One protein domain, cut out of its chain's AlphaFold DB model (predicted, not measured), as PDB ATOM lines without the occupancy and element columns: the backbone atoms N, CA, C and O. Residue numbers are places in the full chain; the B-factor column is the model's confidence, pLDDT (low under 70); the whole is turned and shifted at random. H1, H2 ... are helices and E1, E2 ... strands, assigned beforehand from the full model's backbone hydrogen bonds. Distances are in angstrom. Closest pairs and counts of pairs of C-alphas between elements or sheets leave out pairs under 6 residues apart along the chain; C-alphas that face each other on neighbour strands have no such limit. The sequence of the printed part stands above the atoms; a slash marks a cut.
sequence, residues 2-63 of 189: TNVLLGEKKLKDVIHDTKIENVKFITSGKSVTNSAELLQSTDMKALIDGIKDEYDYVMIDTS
ATOM      1  N   THR A   2      30.108  47.393  30.367       93.62
ATOM      2  CA  THR A   2      31.334  47.510  29.550       93.62
ATOM      3  C   THR A   2      32.582  46.945  30.228       93.62
ATOM      4  O   THR A   2      33.313  46.185  29.617       93.62
ATOM      5  N   ASN A   3      32.818  47.248  31.510       92.38
ATOM      6  CA  ASN A   3      34.001  46.744  32.221       92.38
ATOM      7  C   ASN A   3      34.012  45.213  32.376       92.38
ATOM      8  O   ASN A   3      35.084  44.634  32.488       92.38
ATOM      9  N   VAL A   4      32.845  44.563  32.388       93.56
ATOM     10  CA  VAL A   4      32.755  43.094  32.413       93.56
ATOM     11  C   VAL A   4      33.042  42.529  31.029       93.56
ATOM     12  O   VAL A   4      33.847  41.614  30.916       93.56
ATOM     13  N   LEU A   5      32.468  43.129  29.981       93.31
ATOM     14  CA  LEU A   5      32.715  42.731  28.587       93.31
ATOM     15  C   LEU A   5      34.174  42.940  28.154       93.31
ATOM     16  O   LEU A   5      34.659  42.258  27.268       93.31
ATOM     17  N   LEU A   6      34.887  43.874  28.788       93.00
ATOM     18  CA  LEU A   6      36.325  44.084  28.588       93.00
ATOM     19  C   LEU A   6      37.205  43.203  29.497       93.00
ATOM     20  O   LEU A   6      38.426  43.336  29.473       93.00
ATOM     21  N   GLY A   7      36.614  42.359  30.351       91.44
ATOM     22  CA  GLY A   7      37.343  41.518  31.306       91.44
ATOM     23  C   GLY A   7      38.003  42.273  32.472       91.44
ATOM     24  O   GLY A   7      38.759  41.683  33.239       91.44
ATOM     25  N   GLU A   8      37.722  43.567  32.647       92.94
ATOM     26  CA  GLU A   8      38.309  44.404  33.705       92.94
ATOM     27  C   GLU A   8      37.702  44.127  35.090       92.94
ATOM     28  O   GLU A   8      38.330  44.401  36.117       92.94
ATOM     29  N   LYS A   9      36.457  43.640  35.141       93.31
ATOM     30  CA  LYS A   9      35.714  43.354  36.378       93.31
ATOM     31  C   LYS A   9      34.908  42.070  36.260       93.31
ATOM     32  O   LYS A   9      34.442  41.726  35.177       93.31
ATOM     33  N   LYS A  10      34.668  41.397  37.389       92.25
ATOM     34  CA  LYS A  10      33.733  40.264  37.436       92.25
ATOM     35  C   LYS A  10      32.295  40.780  37.474       92.25
ATOM     36  O   LYS A  10      32.037  41.873  37.976       92.25
ATOM     37  N   LEU A  11      31.354  39.964  36.999       90.38
ATOM     38  CA  LEU A  11      29.925  40.294  36.967       90.38
ATOM     39  C   LEU A  11      29.390  40.731  38.342       90.38
ATOM     40  O   LEU A  11      28.796  41.798  38.469       90.38
ATOM     41  N   LYS A  12      29.697  39.965  39.394       91.81
ATOM     42  CA  LYS A  12      29.293  40.270  40.776       91.81
ATOM     43  C   LYS A  12      29.760  41.639  41.293       91.81
ATOM     44  O   LYS A  12      29.144  42.183  42.198       91.81
ATOM     45  N   ASP A  13      30.831  42.197  40.724       92.81
ATOM     46  CA  ASP A  13      31.412  43.470  41.171       92.81
ATOM     47  C   ASP A  13      30.714  44.686  40.529       92.81
ATOM     48  O   ASP A  13      31.006  45.832  40.885       92.81
ATOM     49  N   VAL A  14      29.835  44.459  39.544       93.12
ATOM     50  CA  VAL A  14      29.082  45.511  38.835       93.12
ATOM     51  C   VAL A  14      27.570  45.398  39.013       93.12
ATOM     52  O   VAL A  14      26.831  46.211  38.454       93.12
ATOM     53  N   ILE A  15      27.115  44.393  39.762       94.88
ATOM     54  CA  ILE A  15      25.727  44.270  40.195       94.88
ATOM     55  C   ILE A  15      25.549  45.156  41.423       94.88
ATOM     56  O   ILE A  15      26.296  45.063  42.397       94.88
ATOM     57  N   HIS A  16      24.548  46.025  41.366       95.19
ATOM     58  CA  HIS A  16      24.246  46.966  42.430       95.19
ATOM     59  C   HIS A  16      22.857  46.703  43.000       95.19
ATOM     60  O   HIS A  16      21.883  46.565  42.257       95.19
ATOM     61  N   ASP A  17      22.768  46.685  44.326       95.75
ATOM     62  CA  ASP A  17      21.497  46.682  45.035       95.75
ATOM     63  C   ASP A  17      20.783  48.024  44.884       95.75
ATOM     64  O   ASP A  17      21.401  49.095  44.884       95.75
ATOM     65  N   THR A  18      19.458  47.970  44.777       96.56
ATOM     66  CA  THR A  18      18.614  49.158  44.896       96.56
ATOM     67  C   THR A  18      17.991  49.237  46.289       96.56
ATOM     68  O   THR A  18      18.121  48.333  47.110       96.56
ATOM     69  N   LYS A  19      17.279  50.333  46.572       96.19
ATOM     70  CA  LYS A  19      16.444  50.438  47.781       96.19
ATOM     71  C   LYS A  19      15.171  49.582  47.703       96.19
ATOM     72  O   LYS A  19      14.442  49.512  48.686       96.19
ATOM     73  N   ILE A  20      14.871  49.020  46.532       96.56
ATOM     74  CA  ILE A  20      13.704  48.180  46.287       96.56
ATOM     75  C   ILE A  20      14.158  46.729  46.423       96.56
ATOM     76  O   ILE A  20      15.118  46.302  45.783       96.56
ATOM     77  N   GLU A  21      13.466  45.980  47.273       95.44
ATOM     78  CA  GLU A  21      13.738  44.561  47.482       95.44
ATOM     79  C   GLU A  21      13.598  43.776  46.169       95.44
ATOM     80  O   GLU A  21      12.731  44.076  45.348       95.44
ATOM     81  N   ASN A  22      14.463  42.777  45.966       94.44
ATOM     82  CA  ASN A  22      14.505  41.929  44.766       94.44
ATOM     83  C   ASN A  22      14.759  42.679  43.446       94.44
ATOM     84  O   ASN A  22      14.606  42.107  42.370       94.44
ATOM     85  N   VAL A  23      15.190  43.943  43.508       96.88
ATOM     86  CA  VAL A  23      15.580  44.722  42.332       96.88
ATOM     87  C   VAL A  23      17.049  45.099  42.438       96.88
ATOM     88  O   VAL A  23      17.467  45.856  43.319       96.88
ATOM     89  N   LYS A  24      17.822  44.597  41.481       96.56
ATOM     90  CA  LYS A  24      19.228  44.939  41.272       96.56
ATOM     91  C   LYS A  24      19.401  45.535  39.882       96.56
ATOM     92  O   LYS A  24      18.540  45.380  39.018       96.56
ATOM     93  N   PHE A  25      20.507  46.234  39.661       96.00
ATOM     94  CA  PHE A  25      20.816  46.800  38.352       96.00
ATOM     95  C   PHE A  25      22.300  46.700  38.022       96.00
ATOM     96  O   PHE A  25      23.162  46.698  38.900       96.00
ATOM     97  N   ILE A  26      22.582  46.673  36.723       95.06
ATOM     98  CA  ILE A  26      23.921  46.816  36.160       95.06
ATOM     99  C   ILE A  26      23.907  48.093  35.322       95.06
ATOM    100  O   ILE A  26      23.035  48.291  34.480       95.06
ATOM    101  N   THR A  27      24.867  48.985  35.549       94.56
ATOM    102  CA  THR A  27      25.018  50.196  34.724       94.56
ATOM    103  C   THR A  27      25.644  49.864  33.370       94.56
ATOM    104  O   THR A  27      26.345  48.857  33.247       94.56
ATOM    105  N   SER A  28      25.479  50.723  32.358       92.06
ATOM    106  CA  SER A  28      26.159  50.558  31.061       92.06
ATOM    107  C   SER A  28      27.677  50.443  31.244       92.06
ATOM    108  O   SER A  28      28.293  49.484  30.788       92.06
ATOM    109  N   GLY A  29      28.270  51.307  32.065       91.50
ATOM    110  CA  GLY A  29      29.712  51.377  32.291       91.50
ATOM    111  C   GLY A  29      30.339  52.498  31.468       91.50
ATOM    112  O   GLY A  29      29.671  53.465  31.106       91.50
ATOM    113  N   LYS A  30      31.645  52.403  31.203       88.69
ATOM    114  CA  LYS A  30      32.361  53.425  30.426       88.69
ATOM    115  C   LYS A  30      31.886  53.439  28.971       88.69
ATOM    116  O   LYS A  30      31.612  52.386  28.395       88.69
ATOM    117  N   SER A  31      31.840  54.633  28.383       89.94
ATOM    118  CA  SER A  31      31.620  54.798  26.945       89.94
ATOM    119  C   SER A  31      32.834  54.290  26.175       89.94
ATOM    120  O   SER A  31      33.971  54.582  26.546       89.94
ATOM    121  N   VAL A  32      32.583  53.560  25.095       89.94
ATOM    122  CA  VAL A  32      33.594  52.939  24.231       89.94
ATOM    123  C   VAL A  32      33.208  53.152  22.775       89.94
ATOM    124  O   VAL A  32      32.028  53.293  22.461       89.94
ATOM    125  N   THR A  33      34.198  53.220  21.887       88.19
ATOM    126  CA  THR A  33      33.975  53.495  20.459       88.19
ATOM    127  C   THR A  33      33.458  52.283  19.688       88.19
ATOM    128  O   THR A  33      32.849  52.458  18.642       88.19
ATOM    129  N   ASN A  34      33.685  51.073  20.202       88.38
ATOM    130  CA  ASN A  34      33.342  49.784  19.597       88.38
ATOM    131  C   ASN A  34      32.182  49.083  20.334       88.38
ATOM    132  O   ASN A  34      32.245  47.893  20.652       88.38
ATOM    133  N   SER A  35      31.144  49.837  20.717       89.00
ATOM    134  CA  SER A  35      30.028  49.285  21.498       89.00
ATOM    135  C   SER A  35      29.273  48.190  20.744       89.00
ATOM    136  O   SER A  35      28.891  47.199  21.358       89.00
ATOM    137  N   ALA A  36      29.093  48.335  19.429       90.38
ATOM    138  CA  ALA A  36      28.390  47.355  18.607       90.38
ATOM    139  C   ALA A  36      29.119  46.000  18.590       90.38
ATOM    140  O   ALA A  36      28.491  44.965  18.800       90.38
ATOM    141  N   GLU A  37      30.442  46.005  18.419       92.00
ATOM    142  CA  GLU A  37      31.261  44.792  18.423       92.00
ATOM    143  C   GLU A  37      31.257  44.113  19.797       92.00
ATOM    144  O   GLU A  37      31.171  42.889  19.885       92.00
ATOM    145  N   LEU A  38      31.296  44.895  20.880       93.12
ATOM    146  CA  LEU A  38      31.198  44.347  22.236       93.12
ATOM    147  C   LEU A  38      29.833  43.704  22.493       93.12
ATOM    148  O   LEU A  38      29.781  42.638  23.101       93.12
ATOM    149  N   LEU A  39      28.744  44.308  22.015       92.75
ATOM    150  CA  LEU A  39      27.400  43.736  22.143       92.75
ATOM    151  C   LEU A  39      27.216  42.467  21.295       92.75
ATOM    152  O   LEU A  39      26.449  41.595  21.688       92.75
ATOM    153  N   GLN A  40      27.921  42.344  20.164       92.94
ATOM    154  CA  GLN A  40      27.919  41.137  19.324       92.94
ATOM    155  C   GLN A  40      28.816  40.010  19.858       92.94
ATOM    156  O   GLN A  40      28.753  38.886  19.359       92.94
ATOM    157  N   SER A  41      29.679  40.303  20.833       93.88
ATOM    158  CA  SER A  41      30.708  39.374  21.297       93.88
ATOM    159  C   SER A  41      30.141  38.134  21.997       93.88
ATOM    160  O   SER A  41      29.072  38.156  22.611       93.88
ATOM    161  N   THR A  42      30.924  37.054  21.992       93.00
ATOM    162  CA  THR A  42      30.639  35.853  22.794       93.00
ATOM    163  C   THR A  42      30.609  36.146  24.293       93.00
ATOM    164  O   THR A  42      29.903  35.462  25.028       93.00
ATOM    165  N   ASP A  43      31.334  37.173  24.744       92.69
ATOM    166  CA  ASP A  43      31.357  37.591  26.145       92.69
ATOM    167  C   ASP A  43      30.028  38.232  26.562       92.69
ATOM    168  O   ASP A  43      29.578  38.024  27.688       92.69
ATOM    169  N   MET A  44      29.351  38.949  25.654       93.44
ATOM    170  CA  MET A  44      27.996  39.450  25.902       93.44
ATOM    171  C   MET A  44      27.002  38.300  26.045       93.44
ATOM    172  O   MET A  44      26.199  38.302  26.979       93.44
ATOM    173  N   LYS A  45      27.097  37.290  25.174       92.12
ATOM    174  CA  LYS A  45      26.275  36.081  25.281       92.12
ATOM    175  C   LYS A  45      26.498  35.363  26.612       92.12
ATOM    176  O   LYS A  45      25.544  35.121  27.343       92.12
ATOM    177  N   ALA A  46      27.756  35.101  26.965       90.88
ATOM    178  CA  ALA A  46      28.110  34.454  28.226       90.88
ATOM    179  C   ALA A  46      27.646  35.263  29.450       90.88
ATOM    180  O   ALA A  46      27.236  34.687  30.457       90.88
ATOM    181  N   LEU A  47      27.682  36.598  29.364       92.00
ATOM    182  CA  LEU A  47      27.158  37.483  30.400       92.00
ATOM    183  C   LEU A  47      25.639  37.350  30.546       92.00
ATOM    184  O   LEU A  47      25.161  37.243  31.672       92.00
ATOM    185  N   ILE A  48      24.884  37.354  29.444       91.69
ATOM    186  CA  ILE A  48      23.425  37.175  29.479       91.69
ATOM    187  C   ILE A  48      23.077  35.802  30.060       91.69
ATOM    188  O   ILE A  48      22.245  35.728  30.964       91.69
ATOM    189  N   ASP A  49      23.734  34.744  29.588       90.00
ATOM    190  CA  ASP A  49      23.483  33.372  30.038       90.00
ATOM    191  C   ASP A  49      23.780  33.211  31.536       90.00
ATOM    192  O   ASP A  49      22.956  32.674  32.270       90.00
ATOM    193  N   GLY A  50      24.883  33.786  32.029       89.75
ATOM    194  CA  GLY A  50      25.202  33.764  33.458       89.75
ATOM    195  C   GLY A  50      24.190  34.514  34.335       89.75
ATOM    196  O   GLY A  50      23.939  34.104  35.463       89.75
ATOM    197  N   ILE A  51      23.584  35.597  33.837       91.94
ATOM    198  CA  ILE A  51      22.562  36.343  34.593       91.94
ATOM    199  C   ILE A  51      21.221  35.595  34.585       91.94
ATOM    200  O   ILE A  51      20.514  35.624  35.591       91.94
ATOM    201  N   LYS A  52      20.857  34.917  33.489       89.81
ATOM    202  CA  LYS A  52      19.593  34.160  33.395       89.81
ATOM    203  C   LYS A  52      19.463  33.086  34.482       89.81
ATOM    204  O   LYS A  52      18.355  32.856  34.953       89.81
ATOM    205  N   ASP A  53      20.570  32.474  34.898       88.44
ATOM    206  CA  ASP A  53      20.566  31.431  35.932       88.44
ATOM    207  C   ASP A  53      20.395  31.984  37.360       88.44
ATOM    208  O   ASP A  53      19.999  31.254  38.268       88.44
ATOM    209  N   GLU A  54      20.691  33.270  37.579       91.50
ATOM    210  CA  GLU A  54      20.663  33.899  38.905       91.50
ATOM    211  C   GLU A  54      19.379  34.701  39.188       91.50
ATOM    212  O   GLU A  54      19.105  35.016  40.350       91.50
ATOM    213  N   TYR A  55      18.597  35.055  38.161       93.50
ATOM    214  CA  TYR A  55      17.449  35.961  38.284       93.50
ATOM    215  C   TYR A  55      16.211  35.441  37.553       93.50
ATOM    216  O   TYR A  55      16.281  35.073  36.385       93.50
ATOM    217  N   ASP A  56      15.042  35.547  38.197       92.94
ATOM    218  CA  ASP A  56      13.760  35.154  37.592       92.94
ATOM    219  C   ASP A  56      13.403  35.995  36.353       92.94
ATOM    220  O   ASP A  56      12.795  35.508  35.400       92.94
ATOM    221  N   TYR A  57      13.772  37.280  36.374       92.75
ATOM    222  CA  TYR A  57      13.521  38.223  35.289       92.75
ATOM    223  C   TYR A  57      14.735  39.115  35.046       92.75
ATOM    224  O   TYR A  57      15.216  39.798  35.950       92.75
ATOM    225  N   VAL A  58      15.166  39.178  33.786       93.25
ATOM    226  CA  VAL A  58      16.245  40.057  33.324       93.25
ATOM    227  C   VAL A  58      15.667  41.056  32.331       93.25
ATOM    228  O   VAL A  58      15.159  40.679  31.278       93.25
ATOM    229  N   MET A  59      15.737  42.344  32.669       93.19
ATOM    230  CA  MET A  59      15.324  43.430  31.779       93.19
ATOM    231  C   MET A  59      16.557  44.129  31.220       93.19
ATOM    232  O   MET A  59      17.397  44.610  31.979       93.19
ATOM    233  N   ILE A  60      16.647  44.207  29.893       92.94
ATOM    234  CA  ILE A  60      17.733  44.896  29.195       92.94
ATOM    235  C   ILE A  60      17.154  46.149  28.541       92.94
ATOM    236  O   ILE A  60      16.275  46.058  27.686       92.94
ATOM    237  N   ASP A  61      17.639  47.317  28.963       92.06
ATOM    238  CA  ASP A  61      17.318  48.592  28.319       92.06
ATOM    239  C   ASP A  61      18.255  48.822  27.129       92.06
ATOM    240  O   ASP A  61      19.466  48.609  27.230       92.06
ATOM    241  N   THR A  62      17.698  49.243  25.996       89.69
ATOM    242  CA  THR A  62      18.430  49.352  24.733       89.69
ATOM    243  C   THR A  62      18.118  50.652  23.988       89.69
ATOM    244  O   THR A  62      17.124  51.342  24.226       89.69
ATOM    245  N   SER A  63      19.000  51.012  23.054       89.19
ATOM    246  CA  SER A  63      18.894  52.225  22.239       89.19
ATOM    247  C   SER A  63      17.626  52.249  21.350       89.19
ATOM    248  O   SER A  63      17.071  51.210  20.994       89.19
TER     249      SER A  63
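Overview. This is residues 2 to 63 of the 189 residues of the protein "AAA_31 domain-containing protein" of bacterium B17 (UniProt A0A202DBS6). A small two-strand hairpin, E1 and E2, and the longest helix, H3, make two opposite sides of this domain, with short H2 at one end leading into H3. One-turn H1 sits on one side of the gap between hairpin and H3, and the tail after H3, residues 53 to 63, slants back across the other side. The 62 printed residues have three named helices and two named strands in the order H1, E1, E2, H2, H3, and under half of the residues are in them. The class is mixed, helices and strands; the whole is compact, with a radius of gyration of the C-alphas of 12.0 A and spans of 35 by 24 by 21 A.

Along the chain. H1 is residues 2 to 5, beginning at C-alpha 2 (31.334, 47.510, 29.550). E1 is residues 15 to 17, 6.9 A long, and E2 is residues 24 to 26, 7.2 A. H2 is residues 35 to 40, 8.7 A. H3 is residues 42 to 52, 15.4 A, ending at C-alpha 52 (19.593, 34.160, 33.395).

Arrangement. H1 and H3 only just touch, with 3 pairs of C-alphas within 8 A, the closest those of Leu 5 and Asp 43, 5.9 A apart. H1 and H2 are close but not clearly touching, the closest C-alphas being those of Leu 5 and Leu 38 at 6.7 A. E1 and E2 form an antiparallel hairpin at 144 degrees, with N 16 and O 25 within hydrogen-bond range at 2.9 A. H3 is apart from both strands. H2 and H3 are close but not clearly touching, the closest C-alphas being those of Leu 38 and Met 44 at 6.9 A, and are only just about perpendicular at 73 degrees. In H2 and H3 every O i to N i+4 pair is within hydrogen-bond range; H1 is too short for such a pair.

Size, cuts and confidence. The C-alphas of Glu 21 and Thr 33 are the two farthest apart, at 34.9 A. The printed part has no cut; the link from H2 to H3 is tight and no link is long. Mean pLDDT of the printed part is 92.5, and no printed residue is under 70.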